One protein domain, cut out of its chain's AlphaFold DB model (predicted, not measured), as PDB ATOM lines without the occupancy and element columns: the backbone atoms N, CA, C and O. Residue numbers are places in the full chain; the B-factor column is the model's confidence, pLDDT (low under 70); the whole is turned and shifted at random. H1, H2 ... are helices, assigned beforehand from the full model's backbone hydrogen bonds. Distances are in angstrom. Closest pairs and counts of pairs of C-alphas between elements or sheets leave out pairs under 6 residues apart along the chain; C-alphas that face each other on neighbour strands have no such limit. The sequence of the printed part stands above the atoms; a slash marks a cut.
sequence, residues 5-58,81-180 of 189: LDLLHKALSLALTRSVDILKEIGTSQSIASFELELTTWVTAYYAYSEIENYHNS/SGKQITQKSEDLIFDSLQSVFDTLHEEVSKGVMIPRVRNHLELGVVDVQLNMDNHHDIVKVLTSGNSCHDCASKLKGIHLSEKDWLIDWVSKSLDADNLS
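This is residues 5 to 58 and 81 to 180 of the 189 residues of an uncharacterized protein of Dehalococcoidia bacterium (UniProt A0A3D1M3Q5). Four long helices, H1 to H4, stand side by side as an up-and-down bundle that makes the longest axis, made of two helical hairpins, H1 with H2 and H3 with H4; the H2 to H3 side is the looser one. After H4 the chain folds back round one end of the bundle through the small H5, and H6 then crosses over H1 and H2 on the side away from H3 and H4, with the short H7 beyond it near H1. The printed part has 154 residues with seven named helices, H1 to H7 in chain order, and no named strand; its class is all helix. It is compact, with a radius of gyration of the C-alphas of 16.5 A and spans of 50 by 35 by 26 A.

H4, residues 115 to 143, is the longest helix. It touches H3, residues 81 to 108, opposite ways at a shallow tilt of 14 degrees; the closest C-alphas, of Ile 93 and Asn 131, are 5.4 A apart. H4 also touches H1, residues 5 to 25, opposite ways at a shallow tilt of 5 degrees, closest at the C-alphas of Val 20 and Glu 122, 5.7 A. H1 touches H2, residues 32 to 58, opposite ways at a shallow tilt of 14 degrees, with the C-alphas of Ile 22 and Phe 35 closest at 6.1 A. H2 and H4 only just touch, with 3 pairs of C-alphas within 8 A, through residues 53 to 57 and 139 to 143 alone; the closest C-alphas, of His 56 and Thr 143, are 6.8 A apart. H2 and H3 are close but not clearly touching, at 8.0 A between the C-alphas of Glu 36 and Leu 104, and H1 and H3 are apart. H6, residues 163 to 173, touches residues 8 to 15 of H1 alone at a steep tilt of 62 degrees, with the C-alphas of Ala 11 and Ser 173 closest at 5.6 A. H5, residues 151 to 157, only just touches H2, with 3 pairs of C-alphas within 8 A, at residue 52 alone; the C-alphas of Ile 52 and Leu 155 are closest at 7.1 A. H7, residues 176 to 180, is near H1 and H6. Each O i to N i+4 pair is within hydrogen-bond range in H1, H2, H3, H4, H5 and H7, and 6 of 7 are in H6.

H4 measures 41.9 A from first to last C-alpha, H3 39.9 A, H2 38.7 A, H1 30.4 A and H6 15.7 A. H1 begins at C-alpha 5 (81.689, 14.653, -2.353), H4 begins at C-alpha 115 (101.433, 2.427, 24.505), and H7 ends at C-alpha 180 (93.431, 21.415, -8.942).

The two C-alphas farthest apart, of Gly 111 and Ser 147, are 51.7 A apart. Residues 59 to 80, between H2 and H3, are not printed, and C-alphas 58 and 81 are 14.3 A apart across this cut. Of the links that are printed whole, H5 to H6 and H6 to H7 are tight, the others short. The mean pLDDT of the printed part is 80.6; it is under 70 at residues 55 to 58, 109 to 112, 143 to 163 and 178 to 180.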
ATOM      1  N   LEU A   5      81.899  15.650  -3.395       79.31
ATOM      2  CA  LEU A   5      81.689  14.653  -2.353       79.31
ATOM      3  C   LEU A   5      82.801  13.587  -2.340       79.31
ATOM      4  O   LEU A   5      83.329  13.282  -1.276       79.31
ATOM      5  N   ASP A   6      83.219  13.079  -3.508       83.12
ATOM      6  CA  ASP A   6      84.316  12.100  -3.616       83.12
ATOM      7  C   ASP A   6      85.661  12.707  -3.174       83.12
ATOM      8  O   ASP A   6      86.487  12.043  -2.545       83.12
ATOM      9  N   LEU A   7      85.901  13.981  -3.512       80.62
ATOM     10  CA  LEU A   7      87.137  14.683  -3.153       80.62
ATOM     11  C   LEU A   7      87.208  14.969  -1.651       80.62
ATOM     12  O   LEU A   7      88.257  14.759  -1.043       80.62
ATOM     13  N   LEU A   8      86.099  15.407  -1.053       84.06
ATOM     14  CA  LEU A   8      86.008  15.628   0.388       84.06
ATOM     15  C   LEU A   8      86.104  14.327   1.168       84.06
ATOM     16  O   LEU A   8      86.845  14.277   2.143       84.06
ATOM     17  N   HIS A   9      85.446  13.265   0.707       90.12
ATOM     18  CA  HIS A   9      85.617  11.934   1.276       90.12
ATOM     19  C   HIS A   9      87.092  11.511   1.278       90.12
ATOM     20  O   HIS A   9      87.638  11.137   2.314       90.12
ATOM     21  N   LYS A  10      87.776  11.649   0.134       88.88
ATOM     22  CA  LYS A  10      89.203  11.329   0.035       88.88
ATOM     23  C   LYS A  10      90.044  12.165   1.007       88.88
ATOM     24  O   LYS A  10      90.947  11.626   1.639       88.88
ATOM     25  N   ALA A  11      89.751  13.459   1.142       88.56
ATOM     26  CA  ALA A  11      90.444  14.329   2.089       88.56
ATOM     27  C   ALA A  11      90.202  13.912   3.552       88.56
ATOM     28  O   ALA A  11      91.156  13.850   4.324       88.56
ATOM     29  N   LEU A  12      88.961  13.564   3.911       92.25
ATOM     30  CA  LEU A  12      88.586  13.058   5.235       92.25
ATOM     31  C   LEU A  12      89.297  11.741   5.566       92.25
ATOM     32  O   LEU A  12      89.857  11.609   6.653       92.25
ATOM     33  N   SER A  13      89.336  10.789   4.631       93.12
ATOM     34  CA  SER A  13      90.000   9.493   4.830       93.12
ATOM     35  C   SER A  13      91.525   9.658   4.995       93.12
ATOM     36  O   SER A  13      92.142   9.090   5.903       93.12
ATOM     37  N   LEU A  14      92.152  10.532   4.197       91.19
ATOM     38  CA  LEU A  14      93.582  10.851   4.331       91.19
ATOM     39  C   LEU A  14      93.909  11.584   5.638       91.19
ATOM     40  O   LEU A  14      94.950  11.324   6.241       91.19
ATOM     41  N   ALA A  15      93.022  12.459   6.108       91.25
ATOM     42  CA  ALA A  15      93.198  13.137   7.384       91.25
ATOM     43  C   ALA A  15      93.167  12.164   8.575       91.25
ATOM     44  O   ALA A  15      93.994  12.290   9.471       91.25
ATOM     45  N   LEU A  16      92.315  11.131   8.561       93.44
ATOM     46  CA  LEU A  16      92.338  10.087   9.601       93.44
ATOM     47  C   LEU A  16      93.641   9.285   9.576       93.44
ATOM     48  O   LEU A  16      94.223   9.016  10.627       93.44
ATOM     49  N   THR A  17      94.161   8.986   8.382       92.75
ATOM     50  CA  THR A  17      95.484   8.352   8.235       92.75
ATOM     51  C   THR A  17      96.579   9.226   8.860       92.75
ATOM     52  O   THR A  17      97.421   8.740   9.614       92.75
ATOM     53  N   ARG A  18      96.528  10.541   8.617       90.06
ATOM     54  CA  ARG A  18      97.445  11.506   9.230       90.06
ATOM     55  C   ARG A  18      97.290  11.574  10.751       90.06
ATOM     56  O   ARG A  18      98.297  11.660  11.447       90.06
ATOM     57  N   SER A  19      96.071  11.493  11.282       91.44
ATOM     58  CA  SER A  19      95.821  11.443  12.729       91.44
ATOM     59  C   SER A  19      96.491  10.236  13.391       91.44
ATOM     60  O   SER A  19      97.055  10.371  14.478       91.44
ATOM     61  N   VAL A  20      96.519   9.077  12.721       92.44
ATOM     62  CA  VAL A  20      97.277   7.899  13.184       92.44
ATOM     63  C   VAL A  20      98.783   8.179  13.216       92.44
ATOM     64  O   VAL A  20      99.467   7.786  14.160       92.44
ATOM     65  N   ASP A  21      99.325   8.889  12.227       90.88
ATOM     66  CA  ASP A  21     100.742   9.266  12.236       90.88
ATOM     67  C   ASP A  21     101.067  10.289  13.336       90.88
ATOM     68  O   ASP A  21     102.089  10.154  14.013       90.88
ATOM     69  N   ILE A  22     100.157  11.232  13.614       89.12
ATOM     70  CA  ILE A  22     100.276  12.140  14.764       89.12
ATOM     71  C   ILE A  22     100.349  11.334  16.067       89.12
ATOM     72  O   ILE A  22     101.238  11.602  16.874       89.12
ATOM     73  N   LEU A  23      99.490  10.321  16.266       89.94
ATOM     74  CA  LEU A  23      99.504   9.470  17.469       89.94
ATOM     75  C   LEU A  23     100.861   8.793  17.712       89.94
ATOM     76  O   LEU A  23     101.315   8.711  18.862       89.94
ATOM     77  N   LYS A  24     101.533   8.340  16.648       88.69
ATOM     78  CA  LYS A  24     102.868   7.716  16.731       88.69
ATOM     79  C   LYS A  24     103.937   8.702  17.199       88.69
ATOM     80  O   LYS A  24     104.866   8.307  17.905       88.69
ATOM     81  N   GLU A  25     103.784   9.972  16.840       87.50
ATOM     82  CA  GLU A  25     104.698  11.062  17.178       87.50
ATOM     83  C   GLU A  25     104.441  11.694  18.559       87.50
ATOM     84  O   GLU A  25     105.269  12.478  19.050       87.50
ATOM     85  N   ILE A  26     103.337  11.346  19.235       85.62
ATOM     86  CA  ILE A  26     103.017  11.892  20.561       85.62
ATOM     87  C   ILE A  26     104.090  11.517  21.584       85.62
ATOM     88  O   ILE A  26     104.423  10.345  21.778       85.62
ATOM     89  N   GLY A  27     104.593  12.540  22.278       77.31
ATOM     90  CA  GLY A  27     105.675  12.412  23.256       77.31
ATOM     91  C   GLY A  27     107.076  12.514  22.649       77.31
ATOM     92  O   GLY A  27     108.052  12.442  23.393       77.31
ATOM     93  N   THR A  28     107.182  12.709  21.329       83.25
ATOM     94  CA  THR A  28     108.449  12.983  20.629       83.25
ATOM     95  C   THR A  28     108.441  14.370  19.984       83.25
ATOM     96  O   THR A  28     109.105  15.273  20.487       83.25
ATOM     97  N   SER A  29     107.656  14.560  18.920       85.00
ATOM     98  CA  SER A  29     107.484  15.818  18.172       85.00
ATOM     99  C   SER A  29     106.081  16.411  18.303       85.00
ATOM    100  O   SER A  29     105.910  17.604  18.058       85.00
ATOM    101  N   GLN A  30     105.085  15.608  18.693       86.31
ATOM    102  CA  GLN A  30     103.684  16.024  18.785       86.31
ATOM    103  C   GLN A  30     103.136  15.932  20.210       86.31
ATOM    104  O   GLN A  30     103.632  15.189  21.064       86.31
ATOM    105  N   SER A  31     102.079  16.703  20.457       86.69
ATOM    106  CA  SER A  31     101.321  16.686  21.707       86.69
ATOM    107  C   SER A  31      99.972  16.000  21.509       86.69
ATOM    108  O   SER A  31      99.478  15.907  20.386       86.69
ATOM    109  N   ILE A  32      99.340  15.571  22.603       87.81
ATOM    110  CA  ILE A  32      97.966  15.063  22.538       87.81
ATOM    111  C   ILE A  32      96.980  16.123  22.031       87.81
ATOM    112  O   ILE A  32      96.073  15.801  21.272       87.81
ATOM    113  N   ALA A  33      97.217  17.394  22.364       87.44
ATOM    114  CA  ALA A  33      96.409  18.505  21.879       87.44
ATOM    115  C   ALA A  33      96.491  18.649  20.349       87.44
ATOM    116  O   ALA A  33      95.512  19.039  19.722       87.44
ATOM    117  N   SER A  34      97.626  18.290  19.732       88.44
ATOM    118  CA  SER A  34      97.757  18.257  18.268       88.44
ATOM    119  C   SER A  34      96.816  17.220  17.645       88.44
ATOM    120  O   SER A  34      96.207  17.481  16.614       88.44
ATOM    121  N   PHE A  35      96.690  16.050  18.276       90.81
ATOM    122  CA  PHE A  35      95.789  14.986  17.830       90.81
ATOM    123  C   PHE A  35      94.315  15.363  18.022       90.81
ATOM    124  O   PHE A  35      93.521  15.227  17.098       90.81
ATOM    125  N   GLU A  36      93.965  15.894  19.194       91.56
ATOM    126  CA  GLU A  36      92.615  16.384  19.494       91.56
ATOM    127  C   GLU A  36      92.168  17.477  18.511       91.56
ATOM    128  O   GLU A  36      91.040  17.457  18.012       91.56
ATOM    129  N   LEU A  37      93.075  18.403  18.183       91.12
ATOM    130  CA  LEU A  37      92.831  19.456  17.202       91.12
ATOM    131  C   LEU A  37      92.593  18.888  15.799       91.12
ATOM    132  O   LEU A  37      91.672  19.339  15.118       91.12
ATOM    133  N   GLU A  38      93.388  17.907  15.360       90.88
ATOM    134  CA  GLU A  38      93.204  17.274  14.048       90.88
ATOM    135  C   GLU A  38      91.843  16.568  13.966       90.88
ATOM    136  O   GLU A  38      91.116  16.765  12.996       90.88
ATOM    137  N   LEU A  39      91.436  15.834  15.008       92.31
ATOM    138  CA  LEU A  39      90.115  15.192  15.056       92.31
ATOM    139  C   LEU A  39      88.963  16.199  15.093       92.31
ATOM    140  O   LEU A  39      87.961  16.019  14.408       92.31
ATOM    141  N   THR A  40      89.101  17.291  15.843       91.81
ATOM    142  CA  THR A  40      88.083  18.355  15.879       91.81
ATOM    143  C   THR A  40      87.946  19.032  14.511       91.81
ATOM    144  O   THR A  40      86.841  19.306  14.033       91.81
ATOM    145  N   THR A  41      89.077  19.261  13.840       90.50
ATOM    146  CA  THR A  41      89.109  19.795  12.472       90.50
ATOM    147  C   THR A  41      88.456  18.817  11.497       90.50
ATOM    148  O   THR A  41      87.656  19.229  10.658       90.50
ATOM    149  N   TRP A  42      88.723  17.518  11.656       93.56
ATOM    150  CA  TRP A  42      88.091  16.458  10.878       93.56
ATOM    151  C   TRP A  42      86.568  16.460  11.037       93.56
ATOM    152  O   TRP A  42      85.867  16.440  10.032       93.56
ATOM    153  N   VAL A  43      86.039  16.576  12.262       92.94
ATOM    154  CA  VAL A  43      84.582  16.652  12.512       92.94
ATOM    155  C   VAL A  43      83.968  17.868  11.816       92.94
ATOM    156  O   VAL A  43      82.894  17.787  11.221       92.94
ATOM    157  N   THR A  44      84.675  18.997  11.833       89.31
ATOM    158  CA  THR A  44      84.220  20.223  11.168       89.31
ATOM    159  C   THR A  44      84.207  20.053   9.642       89.31
ATOM    160  O   THR A  44      83.281  20.500   8.967       89.31
ATOM    161  N   ALA A  45      85.205  19.364   9.083       88.00
ATOM    162  CA  ALA A  45      85.244  19.020   7.665       88.00
ATOM    163  C   ALA A  45      84.180  17.970   7.288       88.00
ATOM    164  O   ALA A  45      83.601  18.050   6.204       88.00
ATOM    165  N   TYR A  46      83.873  17.027   8.184       90.50
ATOM    166  CA  TYR A  46      82.790  16.061   8.004       90.50
ATOM    167  C   TYR A  46      81.435  16.764   7.923       90.50
ATOM    168  O   TYR A  46      80.639  16.442   7.049       90.50
ATOM    169  N   TYR A  47      81.198  17.791   8.741       86.88
ATOM    170  CA  TYR A  47      79.980  18.594   8.635       86.88
ATOM    171  C   TYR A  47      79.828  19.240   7.245       86.88
ATOM    172  O   TYR A  47      78.748  19.253   6.658       86.88
ATOM    173  N   ALA A  48      80.923  19.721   6.650       81.81
ATOM    174  CA  ALA A  48      80.891  20.214   5.272       81.81
ATOM    175  C   ALA A  48      80.553  19.103   4.257       81.81
ATOM    176  O   ALA A  48      79.853  19.357   3.277       81.81
ATOM    177  N   TYR A  49      81.037  17.880   4.490       86.19
ATOM    178  CA  TYR A  49      80.693  16.704   3.690       86.19
ATOM    179  C   TYR A  49      79.204  16.336   3.821       86.19
ATOM    180  O   TYR A  49      78.540  16.180   2.795       86.19
ATOM    181  N   SER A  50      78.662  16.268   5.043       85.00
ATOM    182  CA  SER A  50      77.264  15.892   5.299       85.00
ATOM    183  C   SER A  50      76.281  16.903   4.712       85.00
ATOM    184  O   SER A  50      75.220  16.535   4.218       85.00
ATOM    185  N   GLU A  51      76.635  18.191   4.684       79.56
ATOM    186  CA  GLU A  51      75.825  19.202   3.998       79.56
ATOM    187  C   GLU A  51      75.708  18.896   2.496       79.56
ATOM    188  O   GLU A  51      74.609  18.911   1.944       79.56
ATOM    189  N   ILE A  52      76.816  18.553   1.828       76.00
ATOM    190  CA  ILE A  52      76.820  18.188   0.398       76.00
ATOM    191  C   ILE A  52      76.007  16.919   0.170       76.00
ATOM    192  O   ILE A  52      75.200  16.855  -0.758       76.00
ATOM    193  N   GLU A  53      76.197  15.925   1.026       78.81
ATOM    194  CA  GLU A  53      75.443  14.679   1.007       78.81
ATOM    195  C   GLU A  53      73.930  14.916   1.127       78.81
ATOM    196  O   GLU A  53      73.147  14.428   0.308       78.81
ATOM    197  N   ASN A  54      73.504  15.748   2.079       74.69
ATOM    198  CA  ASN A  54      72.106  16.120   2.257       74.69
ATOM    199  C   ASN A  54      71.510  16.743   0.992       74.69
ATOM    200  O   ASN A  54      70.349  16.482   0.667       74.69
ATOM    201  N   TYR A  55      72.284  17.506   0.216       67.94
ATOM    202  CA  TYR A  55      71.837  17.996  -1.091       67.94
ATOM    203  C   TYR A  55      71.655  16.878  -2.121       67.94
ATOM    204  O   TYR A  55      70.673  16.898  -2.866       67.94
ATOM    205  N   HIS A  56      72.542  15.881  -2.148       65.75
ATOM    206  CA  HIS A  56      72.372  14.700  -3.003       65.75
ATOM    207  C   HIS A  56      71.114  13.896  -2.646       65.75
ATOM    208  O   HIS A  56      70.451  13.356  -3.535       65.75
ATOM    209  N   ASN A  57      70.751  13.878  -1.363       63.16
ATOM    210  CA  ASN A  57      69.619  13.118  -0.837       63.16
ATOM    211  C   ASN A  57      68.279  13.882  -0.924       63.16
ATOM    212  O   ASN A  57      67.209  13.263  -0.963       63.16
ATOM    213  N   SER A  58      68.311  15.222  -0.950       57.25
ATOM    214  CA  SER A  58      67.125  16.095  -0.881       57.25
ATOM    215  C   SER A  58      66.615  16.616  -2.225       57.25
ATOM    216  O   SER A  58      65.596  17.302  -2.212       57.25
ATOM    217  N   SER A  81      63.588   3.887   3.474       73.81
ATOM    218  CA  SER A  81      64.570   2.880   3.886       73.81
ATOM    219  C   SER A  81      66.017   3.286   3.587       73.81
ATOM    220  O   SER A  81      66.888   3.049   4.414       73.81
ATOM    221  N   GLY A  82      66.289   3.915   2.443       74.12
ATOM    222  CA  GLY A  82      67.603   4.446   2.088       74.12
ATOM    223  C   GLY A  82      68.033   5.544   3.052       74.12
ATOM    224  O   GLY A  82      69.145   5.491   3.560       74.12
ATOM    225  N   LYS A  83      67.128   6.474   3.393       78.00
ATOM    226  CA  LYS A  83      67.394   7.516   4.404       78.00
ATOM    227  C   LYS A  83      67.744   6.926   5.764       78.00
ATOM    228  O   LYS A  83      68.701   7.365   6.384       78.00
ATOM    229  N   GLN A  84      67.019   5.897   6.193       82.31
ATOM    230  CA  GLN A  84      67.310   5.197   7.445       82.31
ATOM    231  C   GLN A  84      68.659   4.466   7.414       82.31
ATOM    232  O   GLN A  84      69.355   4.441   8.424       82.31
ATOM    233  N   ILE A  85      69.040   3.874   6.277       85.06
ATOM    234  CA  ILE A  85      70.349   3.223   6.112       85.06
ATOM    235  C   ILE A  85      71.472   4.261   6.199       85.06
ATOM    236  O   ILE A  85      72.432   4.046   6.936       85.06
ATOM    237  N   THR A  86      71.329   5.384   5.496       85.50
ATOM    238  CA  THR A  86      72.276   6.499   5.544       85.50
ATOM    239  C   THR A  86      72.407   7.061   6.957       85.50
ATOM    240  O   THR A  86      73.520   7.102   7.472       85.50
ATOM    241  N   GLN A  87      71.292   7.367   7.630       87.88
ATOM    242  CA  GLN A  87      71.309   7.853   9.014       87.88
ATOM    243  C   GLN A  87      72.018   6.869   9.942       87.88
ATOM    244  O   GLN A  87      72.908   7.240  10.691       87.88
ATOM    245  N   LYS A  88      71.687   5.578   9.843       89.94
ATOM    246  CA  LYS A  88      72.331   4.553  10.664       89.94
ATOM    247  C   LYS A  88      73.836   4.460  10.399       89.94
ATOM    248  O   LYS A  88      74.597   4.165  11.312       89.94
ATOM    249  N   SER A  89      74.269   4.644   9.154       91.06
ATOM    250  CA  SER A  89      75.698   4.657   8.831       91.06
ATOM    251  C   SER A  89      76.410   5.906   9.355       91.06
ATOM    252  O   SER A  89      77.540   5.784   9.812       91.06
ATOM    253  N   GLU A  90      75.746   7.064   9.366       91.81
ATOM    254  CA  GLU A  90      76.237   8.280  10.025       91.81
ATOM    255  C   GLU A  90      76.365   8.070  11.543       91.81
ATOM    256  O   GLU A  90      77.409   8.374  12.118       91.81
ATOM    257  N   ASP A  91      75.357   7.469  12.183       93.69
ATOM    258  CA  ASP A  91      75.381   7.173  13.619       93.69
ATOM    259  C   ASP A  91      76.605   6.311  13.990       93.69
ATOM    260  O   ASP A  91      77.281   6.587  14.975       93.69
ATOM    261  N   LEU A  92      76.972   5.324  13.157       94.62
ATOM    262  CA  LEU A  92      78.165   4.490  13.378       94.62
ATOM    263  C   LEU A  92      79.482   5.283  13.322       94.62
ATOM    264  O   LEU A  92      80.427   4.958  14.050       94.62
ATOM    265  N   ILE A  93      79.564   6.310  12.468       94.88
ATOM    266  CA  ILE A  93      80.724   7.210  12.415       94.88
ATOM    267  C   ILE A  93      80.826   7.973  13.735       94.88
ATOM    268  O   ILE A  93      81.894   7.991  14.353       94.88
ATOM    269  N   PHE A  94      79.721   8.570  14.190       94.44
ATOM    270  CA  PHE A  94      79.699   9.357  15.420       94.44
ATOM    271  C   PHE A  94      79.896   8.515  16.679       94.44
ATOM    272  O   PHE A  94      80.623   8.950  17.565       94.44
ATOM    273  N   ASP A  95      79.354   7.300  16.738       95.56
ATOM    274  CA  ASP A  95      79.609   6.359  17.833       95.56
ATOM    275  C   ASP A  95      81.107   6.024  17.935       95.56
ATOM    276  O   ASP A  95      81.686   5.998  19.024       95.56
ATOM    277  N   SER A  96      81.767   5.826  16.789       94.50
ATOM    278  CA  SER A  96      83.209   5.548  16.738       94.50
ATOM    279  C   SER A  96      84.035   6.766  17.157       94.50
ATOM    280  O   SER A  96      84.975   6.638  17.941       94.50
ATOM    281  N   LEU A  97      83.664   7.964  16.692       94.12
ATOM    282  CA  LEU A  97      84.299   9.219  17.107       94.12
ATOM    283  C   LEU A  97      84.129   9.472  18.600       94.12
ATOM    284  O   LEU A  97      85.095   9.839  19.267       94.12
ATOM    285  N   GLN A  98      82.926   9.252  19.129       94.19
ATOM    286  CA  GLN A  98      82.641   9.393  20.549       94.19
ATOM    287  C   GLN A  98      83.542   8.460  21.358       94.19
ATOM    288  O   GLN A  98      84.200   8.922  22.282       94.19
ATOM    289  N   SER A  99      83.687   7.196  20.947       93.62
ATOM    290  CA  SER A  99      84.609   6.255  21.597       93.62
ATOM    291  C   SER A  99      86.067   6.739  21.590       93.62
ATOM    292  O   SER A  99      86.803   6.511  22.558       93.62
ATOM    293  N   VAL A 100      86.512   7.410  20.521       93.81
ATOM    294  CA  VAL A 100      87.859   8.002  20.444       93.81
ATOM    295  C   VAL A 100      87.999   9.173  21.420       93.81
ATOM    296  O   VAL A 100      88.981   9.219  22.164       93.81
ATOM    297  N   PHE A 101      87.031  10.094  21.458       93.12
ATOM    298  CA  PHE A 101      87.039  11.226  22.392       93.12
ATOM    299  C   PHE A 101      86.903  10.786  23.853       93.12
ATOM    300  O   PHE A 101      87.582  11.335  24.718       93.12
ATOM    301  N   ASP A 102      86.107   9.759  24.133       91.75
ATOM    302  CA  ASP A 102      85.986   9.175  25.468       91.75
ATOM    303  C   ASP A 102      87.332   8.595  25.910       91.75
ATOM    304  O   ASP A 102      87.836   8.934  26.979       91.75
ATOM    305  N   THR A 103      87.997   7.815  25.051       89.38
ATOM    306  CA  THR A 103      89.346   7.291  25.332       89.38
ATOM    307  C   THR A 103      90.345   8.428  25.573       89.38
ATOM    308  O   THR A 103      91.136   8.394  26.520       89.38
ATOM    309  N   LEU A 104      90.293   9.467  24.740       88.56
ATOM    310  CA  LEU A 104      91.140  10.648  24.853       88.56
ATOM    311  C   LEU A 104      90.948  11.349  26.208       88.56
ATOM    312  O   LEU A 104      91.918  11.629  26.917       88.56
ATOM    313  N   HIS A 105      89.704  11.602  26.601       86.31
ATOM    314  CA  HIS A 105      89.384  12.352  27.809       86.31
ATOM    315  C   HIS A 105      89.443  11.514  29.088       86.31
ATOM    316  O   HIS A 105      89.752  12.060  30.144       86.31
ATOM    317  N   GLU A 106      89.206  10.207  29.047       83.75
ATOM    318  CA  GLU A 106      89.235   9.352  30.238       83.75
ATOM    319  C   GLU A 106      90.631   8.805  30.547       83.75
ATOM    320  O   GLU A 106      91.026   8.732  31.722       83.75
ATOM    321  N   GLU A 107      91.380   8.427  29.505       74.06
ATOM    322  CA  GLU A 107      92.660   7.733  29.646       74.06
ATOM    323  C   GLU A 107      93.865   8.675  29.519       74.06
ATOM    324  O   GLU A 107      94.882   8.436  30.176       74.06
ATOM    325  N   VAL A 108      93.761   9.771  28.750       70.88
ATOM    326  CA  VAL A 108      94.877  10.723  28.562       70.88
ATOM    327  C   VAL A 108      94.804  11.932  29.500       70.88
ATOM    328  O   VAL A 108      95.844  12.474  29.875       70.88
ATOM    329  N   SER A 109      93.621  12.312  29.999       62.84
ATOM    330  CA  SER A 109      93.489  13.422  30.971       62.84
ATOM    331  C   SER A 109      94.258  13.204  32.282       62.84
ATOM    332  O   SER A 109      94.521  14.154  33.019       62.84
ATOM    333  N   LYS A 110      94.647  11.956  32.575       60.41
ATOM    334  CA  LYS A 110      95.331  11.553  33.811       60.41
ATOM    335  C   LYS A 110      96.858  11.467  33.697       60.41
ATOM    336  O   LYS A 110      97.501  11.179  34.707       60.41
ATOM    337  N   GLY A 111      97.466  11.722  32.530       59.97
ATOM    338  CA  GLY A 111      98.929  11.764  32.397       59.97
ATOM    339  C   GLY A 111      99.497  11.302  31.050       59.97
ATOM    340  O   GLY A 111      98.855  11.393  30.011       59.97
ATOM    341  N   VAL A 112     100.758  10.850  31.074       64.38
ATOM    342  CA  VAL A 112     101.564  10.481  29.893       64.38
ATOM    343  C   VAL A 112     100.881   9.391  29.059       64.38
ATOM    344  O   VAL A 112     100.456   8.371  29.597       64.38
ATOM    345  N   MET A 113     100.859   9.573  27.734       78.06
ATOM    346  CA  MET A 113     100.371   8.575  26.782       78.06
ATOM    347  C   MET A 113     101.177   7.276  26.889       78.06
ATOM    348  O   MET A 113     102.332   7.201  26.468       78.06
ATOM    349  N   ILE A 114     100.552   6.237  27.440       83.25
ATOM    350  CA  ILE A 114     101.125   4.891  27.479       83.25
ATOM    351  C   ILE A 114     100.798   4.130  26.181       83.25
ATOM    352  O   ILE A 114      99.751   4.375  25.577       83.25
ATOM    353  N   PRO A 115     101.625   3.149  25.767       85.06
ATOM    354  CA  PRO A 115     101.433   2.427  24.505       85.06
ATOM    355  C   PRO A 115     100.050   1.785  24.335       85.06
ATOM    356  O   PRO A 115      99.516   1.752  23.235       85.06
ATOM    357  N   ARG A 116      99.441   1.304  25.426       86.44
ATOM    358  CA  ARG A 116      98.096   0.712  25.384       86.44
ATOM    359  C   ARG A 116      97.028   1.721  24.951       86.44
ATOM    360  O   ARG A 116      96.198   1.378  24.121       86.44
ATOM    361  N   VAL A 117      97.070   2.931  25.509       87.88
ATOM    362  CA  VAL A 117      96.122   4.011  25.186       87.88
ATOM    363  C   VAL A 117      96.332   4.452  23.741       87.88
ATOM    364  O   VAL A 117      95.371   4.601  22.998       87.88
ATOM    365  N   ARG A 118      97.596   4.564  23.303       89.25
ATOM    366  CA  ARG A 118      97.924   4.851  21.901       89.25
ATOM    367  C   ARG A 118      97.305   3.822  20.957       89.25
ATOM    368  O   ARG A 118      96.600   4.216  20.043       89.25
ATOM    369  N   ASN A 119      97.514   2.529  21.203       89.94
ATOM    370  CA  ASN A 119      96.946   1.481  20.353       89.94
ATOM    371  C   ASN A 119      95.410   1.523  20.333       89.94
ATOM    372  O   ASN A 119      94.812   1.244  19.300       89.94
ATOM    373  N   HIS A 120      94.770   1.865  21.458       90.56
ATOM    374  CA  HIS A 120      93.316   2.028  21.516       90.56
ATOM    375  C   HIS A 120      92.853   3.189  20.628       90.56
ATOM    376  O   HIS A 120      91.937   3.020  19.830       90.56
ATOM    377  N   LEU A 121      93.522   4.341  20.717       92.56
ATOM    378  CA  LEU A 121      93.233   5.502  19.875       92.56
ATOM    379  C   LEU A 121      93.501   5.211  18.392       92.56
ATOM    380  O   LEU A 121      92.696   5.594  17.552       92.56
ATOM    381  N   GLU A 122      94.589   4.511  18.062       93.81
ATOM    382  CA  GLU A 122      94.899   4.114  16.682       93.81
ATOM    383  C   GLU A 122      93.798   3.222  16.099       93.81
ATOM    384  O   GLU A 122      93.325   3.486  14.996       93.81
ATOM    385  N   LEU A 123      93.355   2.205  16.846       94.31
ATOM    386  CA  LEU A 123      92.250   1.341  16.429       94.31
ATOM    387  C   LEU A 123      90.946   2.129  16.273       94.31
ATOM    388  O   LEU A 123      90.287   1.993  15.250       94.31
ATOM    389  N   GLY A 124      90.621   3.006  17.226       94.88
ATOM    390  CA  GLY A 124      89.419   3.833  17.142       94.88
ATOM    391  C   GLY A 124      89.422   4.761  15.923       94.88
ATOM    392  O   GLY A 124      88.410   4.886  15.244       94.88
ATOM    393  N   VAL A 125      90.565   5.363  15.573       95.75
ATOM    394  CA  VAL A 125      90.686   6.186  14.354       95.75
ATOM    395  C   VAL A 125      90.520   5.342  13.085       95.75
ATOM    396  O   VAL A 125      89.883   5.795  12.134       95.75
ATOM    397  N   VAL A 126      91.045   4.113  13.066       95.00
ATOM    398  CA  VAL A 126      90.835   3.171  11.953       95.00
ATOM    399  C   VAL A 126      89.360   2.777  11.828       95.00
ATOM    400  O   VAL A 126      88.847   2.720  10.713       95.00
ATOM    401  N   ASP A 127      88.657   2.565  12.941       95.81
ATOM    402  CA  ASP A 127      87.221   2.263  12.937       95.81
ATOM    403  C   ASP A 127      86.400   3.446  12.396       95.81
ATOM    404  O   ASP A 127      85.506   3.251  11.568       95.81
ATOM    405  N   VAL A 128      86.744   4.686  12.776       96.38
ATOM    406  CA  VAL A 128      86.144   5.903  12.194       96.38
ATOM    407  C   VAL A 128      86.371   5.947  10.683       96.38
ATOM    408  O   VAL A 128      85.435   6.223   9.934       96.38
ATOM    409  N   GLN A 129      87.586   5.644  10.220       95.69
ATOM    410  CA  GLN A 129      87.911   5.644   8.792       95.69
ATOM    411  C   GLN A 129      87.098   4.599   8.027       95.69
ATOM    412  O   GLN A 129      86.486   4.924   7.014       95.69
ATOM    413  N   LEU A 130      87.027   3.374   8.547       95.19
ATOM    414  CA  LEU A 130      86.234   2.301   7.953       95.19
ATOM    415  C   LEU A 130      84.749   2.678   7.867       95.19
ATOM    416  O   LEU A 130      84.108   2.437   6.844       95.19
ATOM    417  N   ASN A 131      84.192   3.266   8.926       95.31
ATOM    418  CA  ASN A 131      82.793   3.685   8.943       95.31
ATOM    419  C   ASN A 131      82.529   4.850   7.983       95.31
ATOM    420  O   ASN A 131      81.505   4.837   7.302       95.31
ATOM    421  N   MET A 132      83.464   5.796   7.862       94.19
ATOM    422  CA  MET A 132      83.395   6.881   6.880       94.19
ATOM    423  C   MET A 132      83.412   6.353   5.441       94.19
ATOM    424  O   MET A 132      82.551   6.725   4.643       94.19
ATOM    425  N   ASP A 133      84.353   5.458   5.123       93.75
ATOM    426  CA  ASP A 133      84.477   4.861   3.790       93.75
ATOM    427  C   ASP A 133      83.201   4.069   3.429       93.75
ATOM    428  O   ASP A 133      82.625   4.247   2.353       93.75
ATOM    429  N   ASN A 134      82.685   3.264   4.367       91.31
ATOM    430  CA  ASN A 134      81.441   2.508   4.186       91.31
ATOM    431  C   ASN A 134      80.220   3.417   3.991       91.31
ATOM    432  O   ASN A 134      79.370   3.145   3.142       91.31
ATOM    433  N   HIS A 135      80.106   4.483   4.783       91.25
ATOM    434  CA  HIS A 135      79.027   5.458   4.658       91.25
ATOM    435  C   HIS A 135      79.068   6.150   3.291       91.25
ATOM    436  O   HIS A 135      78.045   6.240   2.613       91.25
ATOM    437  N   HIS A 136      80.250   6.562   2.833       90.25
ATOM    438  CA  HIS A 136      80.409   7.157   1.512       90.25
ATOM    439  C   HIS A 136      80.003   6.198   0.385       90.25
ATOM    440  O   HIS A 136      79.288   6.595  -0.539       90.25
ATOM    441  N   ASP A 137      80.381   4.922   0.476       88.19
ATOM    442  CA  ASP A 137      79.963   3.902  -0.488       88.19
ATOM    443  C   ASP A 137      78.441   3.695  -0.492       88.19
ATOM    444  O   ASP A 137      77.829   3.609  -1.562       88.19
ATOM    445  N   ILE A 138      77.801   3.684   0.684       85.19
ATOM    446  CA  ILE A 138      76.337   3.640   0.819       85.19
ATOM    447  C   ILE A 138      75.703   4.837   0.105       85.19
ATOM    448  O   ILE A 138      74.819   4.649  -0.736       85.19
ATOM    449  N   VAL A 139      76.179   6.052   0.385       82.00
ATOM    450  CA  VAL A 139      75.686   7.280  -0.252       82.00
ATOM    451  C   VAL A 139      75.820   7.184  -1.769       82.00
ATOM    452  O   VAL A 139      74.859   7.449  -2.493       82.00
ATOM    453  N   LYS A 140      76.969   6.741  -2.287       79.25
ATOM    454  CA  LYS A 140      77.188   6.589  -3.733       79.25
ATOM    455  C   LYS A 140      76.241   5.587  -4.366       79.25
ATOM    456  O   LYS A 140      75.688   5.863  -5.428       79.25
ATOM    457  N   VAL A 141      76.034   4.435  -3.734       77.25
ATOM    458  CA  VAL A 141      75.105   3.416  -4.238       77.25
ATOM    459  C   VAL A 141      73.680   3.965  -4.270       77.25
ATOM    460  O   VAL A 141      72.990   3.807  -5.279       77.25
ATOM    461  N   LEU A 142      73.255   4.656  -3.211       73.38
ATOM    462  CA  LEU A 142      71.904   5.204  -3.088       73.38
ATOM    463  C   LEU A 142      71.644   6.419  -3.996       73.38
ATOM    464  O   LEU A 142      70.489   6.682  -4.328       73.38
ATOM    465  N   THR A 143      72.696   7.110  -4.443       67.88
ATOM    466  CA  THR A 143      72.623   8.305  -5.310       67.88
ATOM    467  C   THR A 143      73.034   8.041  -6.769       67.88
ATOM    468  O   THR A 143      72.954   8.937  -7.608       67.88
ATOM    469  N   SER A 144      73.438   6.806  -7.101       57.69
ATOM    470  CA  SER A 144      74.098   6.374  -8.356       57.69
ATOM    471  C   SER A 144      73.354   6.601  -9.685       57.69
ATOM    472  O   SER A 144      73.912   6.381 -10.758       57.69
ATOM    473  N   GLY A 145      72.108   7.043  -9.653       51.00
ATOM    474  CA  GLY A 145      71.252   7.363 -10.803       51.00
ATOM    475  C   GLY A 145      70.698   8.790 -10.774       51.00
ATOM    476  O   GLY A 145      70.040   9.186 -11.731       51.00
ATOM    477  N   ASN A 146      71.068   9.602  -9.779       51.88
ATOM    478  CA  ASN A 146      71.065  11.058  -9.882       51.88
ATOM    479  C   ASN A 146      72.361  11.471 -10.581       51.88
ATOM    480  O   ASN A 146      73.290  12.016  -9.981       51.88
ATOM    481  N   SER A 147      72.459  11.129 -11.869       45.94
ATOM    482  CA  SER A 147      73.622  11.471 -12.672       45.94
ATOM    483  C   SER A 147      73.782  12.985 -12.682       45.94
ATOM    484  O   SER A 147      73.013  13.692 -13.328       45.94
ATOM    485  N   CYS A 148      74.830  13.465 -12.015       47.44
ATOM    486  CA  CYS A 148      75.347  14.804 -12.224       47.44
ATOM    487  C   CYS A 148      74.385  15.937 -11.819       47.44
ATOM    488  O   CYS A 148      74.151  16.874 -12.586       47.44
ATOM    489  N   HIS A 149      73.893  15.923 -10.578       51.56
ATOM    490  CA  HIS A 149      73.627  17.214  -9.951       51.56
ATOM    491  C   HIS A 149      74.962  17.922  -9.735       51.56
ATOM    492  O   HIS A 149      75.958  17.311  -9.361       51.56
ATOM    493  N   ASP A 150      74.971  19.200 -10.072       54.75
ATOM    494  CA  ASP A 150      76.080  20.139 -10.053       54.75
ATOM    495  C   ASP A 150      76.756  20.220  -8.666       54.75
ATOM    496  O   ASP A 150      76.544  21.155  -7.890       54.75
ATOM    497  N   CYS A 151      77.577  19.208  -8.337       55.91
ATOM    498  CA  CYS A 151      78.310  19.115  -7.071       55.91
ATOM    499  C   CYS A 151      79.203  20.356  -6.863       55.91
ATOM    500  O   CYS A 151      79.536  20.713  -5.731       55.91
ATOM    501  N   ALA A 152      79.596  21.013  -7.964       52.16
ATOM    502  CA  ALA A 152      80.433  22.201  -7.974       52.16
ATOM    503  C   ALA A 152      79.673  23.472  -7.582       52.16
ATOM    504  O   ALA A 152      80.097  24.159  -6.653       52.16
ATOM    505  N   SER A 153      78.528  23.785  -8.199       53.78
ATOM    506  CA  SER A 153      77.786  25.005  -7.838       53.78
ATOM    507  C   SER A 153      77.205  24.983  -6.432       53.78
ATOM    508  O   SER A 153      76.966  26.042  -5.851       53.78
ATOM    509  N   LYS A 154      76.996  23.805  -5.842       54.81
ATOM    510  CA  LYS A 154      76.449  23.716  -4.486       54.81
ATOM    511  C   LYS A 154      77.507  23.797  -3.406       54.81
ATOM    512  O   LYS A 154      77.241  24.447  -2.403       54.81
ATOM    513  N   LEU A 155      78.745  23.375  -3.665       53.69
ATOM    514  CA  LEU A 155      79.866  23.759  -2.803       53.69
ATOM    515  C   LEU A 155      80.081  25.286  -2.788       53.69
ATOM    516  O   LEU A 155      80.442  25.870  -1.762       53.69
ATOM    517  N   LYS A 156      79.747  25.976  -3.891       55.75
ATOM    518  CA  LYS A 156      79.659  27.449  -3.925       55.75
ATOM    519  C   LYS A 156      78.493  28.000  -3.086       55.75
ATOM    520  O   LYS A 156      78.628  29.088  -2.533       55.75
ATOM    521  N   GLY A 157      77.399  27.257  -2.930       49.56
ATOM    522  CA  GLY A 157      76.201  27.658  -2.181       49.56
ATOM    523  C   GLY A 157      76.234  27.407  -0.669       49.56
ATOM    524  O   GLY A 157      75.514  28.092   0.051       49.56
ATOM    525  N   ILE A 158      77.067  26.485  -0.173       54.78
ATOM    526  CA  ILE A 158      77.154  26.219   1.273       54.78
ATOM    527  C   ILE A 158      77.669  27.478   1.981       54.78
ATOM    528  O   ILE A 158      78.757  27.979   1.677       54.78
ATOM    529  N   HIS A 159      76.880  27.990   2.927       50.25
ATOM    530  CA  HIS A 159      77.277  29.022   3.884       50.25
ATOM    531  C   HIS A 159      78.183  28.416   4.966       50.25
ATOM    532  O   HIS A 159      77.865  28.421   6.148       50.25
ATOM    533  N   LEU A 160      79.347  27.906   4.564       53.50
ATOM    534  CA  LEU A 160      80.482  27.856   5.477       53.50
ATOM    535  C   LEU A 160      80.997  29.286   5.502       53.50
ATOM    536  O   LEU A 160      81.500  29.770   4.488       53.50
ATOM    537  N   SER A 161      80.826  29.986   6.617       48.81
ATOM    538  CA  SER A 161      81.268  31.376   6.784       48.81
ATOM    539  C   SER A 161      82.773  31.578   6.557       48.81
ATOM    540  O   SER A 161      83.231  32.714   6.551       48.81
ATOM    541  N   GLU A 162      83.539  30.507   6.326       55.75
ATOM    542  CA  GLU A 162      84.979  30.510   6.100       55.75
ATOM    543  C   GLU A 162      85.355  29.319   5.183       55.75
ATOM    544  O   GLU A 162      85.697  28.241   5.652       55.75
ATOM    545  N   LYS A 163      85.247  29.445   3.853       65.25
ATOM    546  CA  LYS A 163      85.630  28.350   2.922       65.25
ATOM    547  C   LYS A 163      87.139  28.167   2.800       65.25
ATOM    548  O   LYS A 163      87.604  27.079   2.461       65.25
ATOM    549  N   ASP A 164      87.888  29.224   3.088       70.38
ATOM    550  CA  ASP A 164      89.326  29.291   2.853       70.38
ATOM    551  C   ASP A 164      90.097  28.299   3.725       70.38
ATOM    552  O   ASP A 164      91.036  27.669   3.241       70.38
ATOM    553  N   TRP A 165      89.667  28.082   4.975       80.50
ATOM    554  CA  TRP A 165      90.316  27.093   5.842       80.50
ATOM    555  C   TRP A 165      90.058  25.664   5.363       80.50
ATOM    556  O   TRP A 165      90.964  24.844   5.443       80.50
ATOM    557  N   LEU A 166      88.861  25.354   4.842       75.12
ATOM    558  CA  LEU A 166      88.546  24.016   4.335       75.12
ATOM    559  C   LEU A 166      89.350  23.733   3.063       75.12
ATOM    560  O   LEU A 166      89.870  22.636   2.904       75.12
ATOM    561  N   ILE A 167      89.513  24.728   2.186       71.81
ATOM    562  CA  ILE A 167      90.380  24.614   1.004       71.81
ATOM    563  C   ILE A 167      91.825  24.405   1.427       71.81
ATOM    564  O   ILE A 167      92.467  23.482   0.935       71.81
ATOM    565  N   ASP A 168      92.334  25.234   2.340       76.62
ATOM    566  CA  ASP A 168      93.695  25.114   2.861       76.62
ATOM    567  C   ASP A 168      93.912  23.741   3.517       76.62
ATOM    568  O   ASP A 168      94.893  23.056   3.234       76.62
ATOM    569  N   TRP A 169      92.955  23.274   4.315       82.06
ATOM    570  CA  TRP A 169      93.005  21.971   4.965       82.06
ATOM    571  C   TRP A 169      92.978  20.816   3.958       82.06
ATOM    572  O   TRP A 169      93.854  19.953   3.990       82.06
ATOM    573  N   VAL A 170      92.054  20.836   2.995       75.19
ATOM    574  CA  VAL A 170      91.982  19.815   1.942       75.19
ATOM    575  C   VAL A 170      93.229  19.843   1.048       75.19
ATOM    576  O   VAL A 170      93.726  18.791   0.646       75.19
ATOM    577  N   SER A 171      93.794  21.025   0.787       72.88
ATOM    578  CA  SER A 171      95.020  21.184  -0.003       72.88
ATOM    579  C   SER A 171      96.252  20.559   0.639       72.88
ATOM    580  O   SER A 171      97.161  20.139  -0.073       72.88
ATOM    581  N   LYS A 172      96.263  20.438   1.970       75.69
ATOM    582  CA  LYS A 172      97.324  19.745   2.713       75.69
ATOM    583  C   LYS A 172      97.195  18.224   2.638       75.69
ATOM    584  O   LYS A 172      98.173  17.533   2.914       75.69
ATOM    585  N   SER A 173      96.019  17.721   2.271       70.69
ATOM    586  CA  SER A 173      95.697  16.290   2.261       70.69
ATOM    587  C   SER A 173      95.644  15.696   0.849       70.69
ATOM    588  O   SER A 173      95.902  14.508   0.687       70.69
ATOM    589  N   LEU A 174      95.329  16.484  -0.184       74.62
ATOM    590  CA  LEU A 174      95.205  16.003  -1.565       74.62
ATOM    591  C   LEU A 174      96.485  16.196  -2.391       74.62
ATOM    592  O   LEU A 174      97.219  17.166  -2.236       74.62
ATOM    593  N   ASP A 175      96.712  15.285  -3.342       74.94
ATOM    594  CA  ASP A 175      97.715  15.481  -4.391       74.94
ATOM    595  C   ASP A 175      97.358  16.669  -5.313       74.94
ATOM    596  O   ASP A 175      96.211  17.118  -5.380       74.94
ATOM    597  N   ALA A 176      98.353  17.179  -6.045       72.12
ATOM    598  CA  ALA A 176      98.213  18.382  -6.869       72.12
ATOM    599  C   ALA A 176      97.099  18.280  -7.932       72.12
ATOM    600  O   ALA A 176      96.462  19.281  -8.256       72.12
ATOM    601  N   ASP A 177      96.841  17.076  -8.452       72.88
ATOM    602  CA  ASP A 177      95.784  16.830  -9.436       72.88
ATOM    603  C   ASP A 177      94.393  16.946  -8.787       72.88
ATOM    604  O   ASP A 177      93.539  17.698  -9.260       72.88
ATOM    605  N   ASN A 178      94.174  16.280  -7.649       69.81
ATOM    606  CA  ASN A 178      92.910  16.349  -6.912       69.81
ATOM    607  C   ASN A 178      92.655  17.734  -6.302       69.81
ATOM    608  O   ASN A 178      91.514  18.195  -6.297       69.81
ATOM    609  N   LEU A 179      93.709  18.434  -5.878       68.81
ATOM    610  CA  LEU A 179      93.620  19.822  -5.437       68.81
ATOM    611  C   LEU A 179      93.214  20.759  -6.581       68.81
ATOM    612  O   LEU A 179      92.315  21.578  -6.404       68.81
ATOM    613  N   SER A 180      93.817  20.621  -7.768       69.12
ATOM    614  CA  SER A 180      93.431  21.415  -8.942       69.12
ATOM    615  C   SER A 180      91.964  21.185  -9.303       69.12
ATOM    616  O   SER A 180      91.241  22.136  -9.592       69.12
TER     617      SER A 180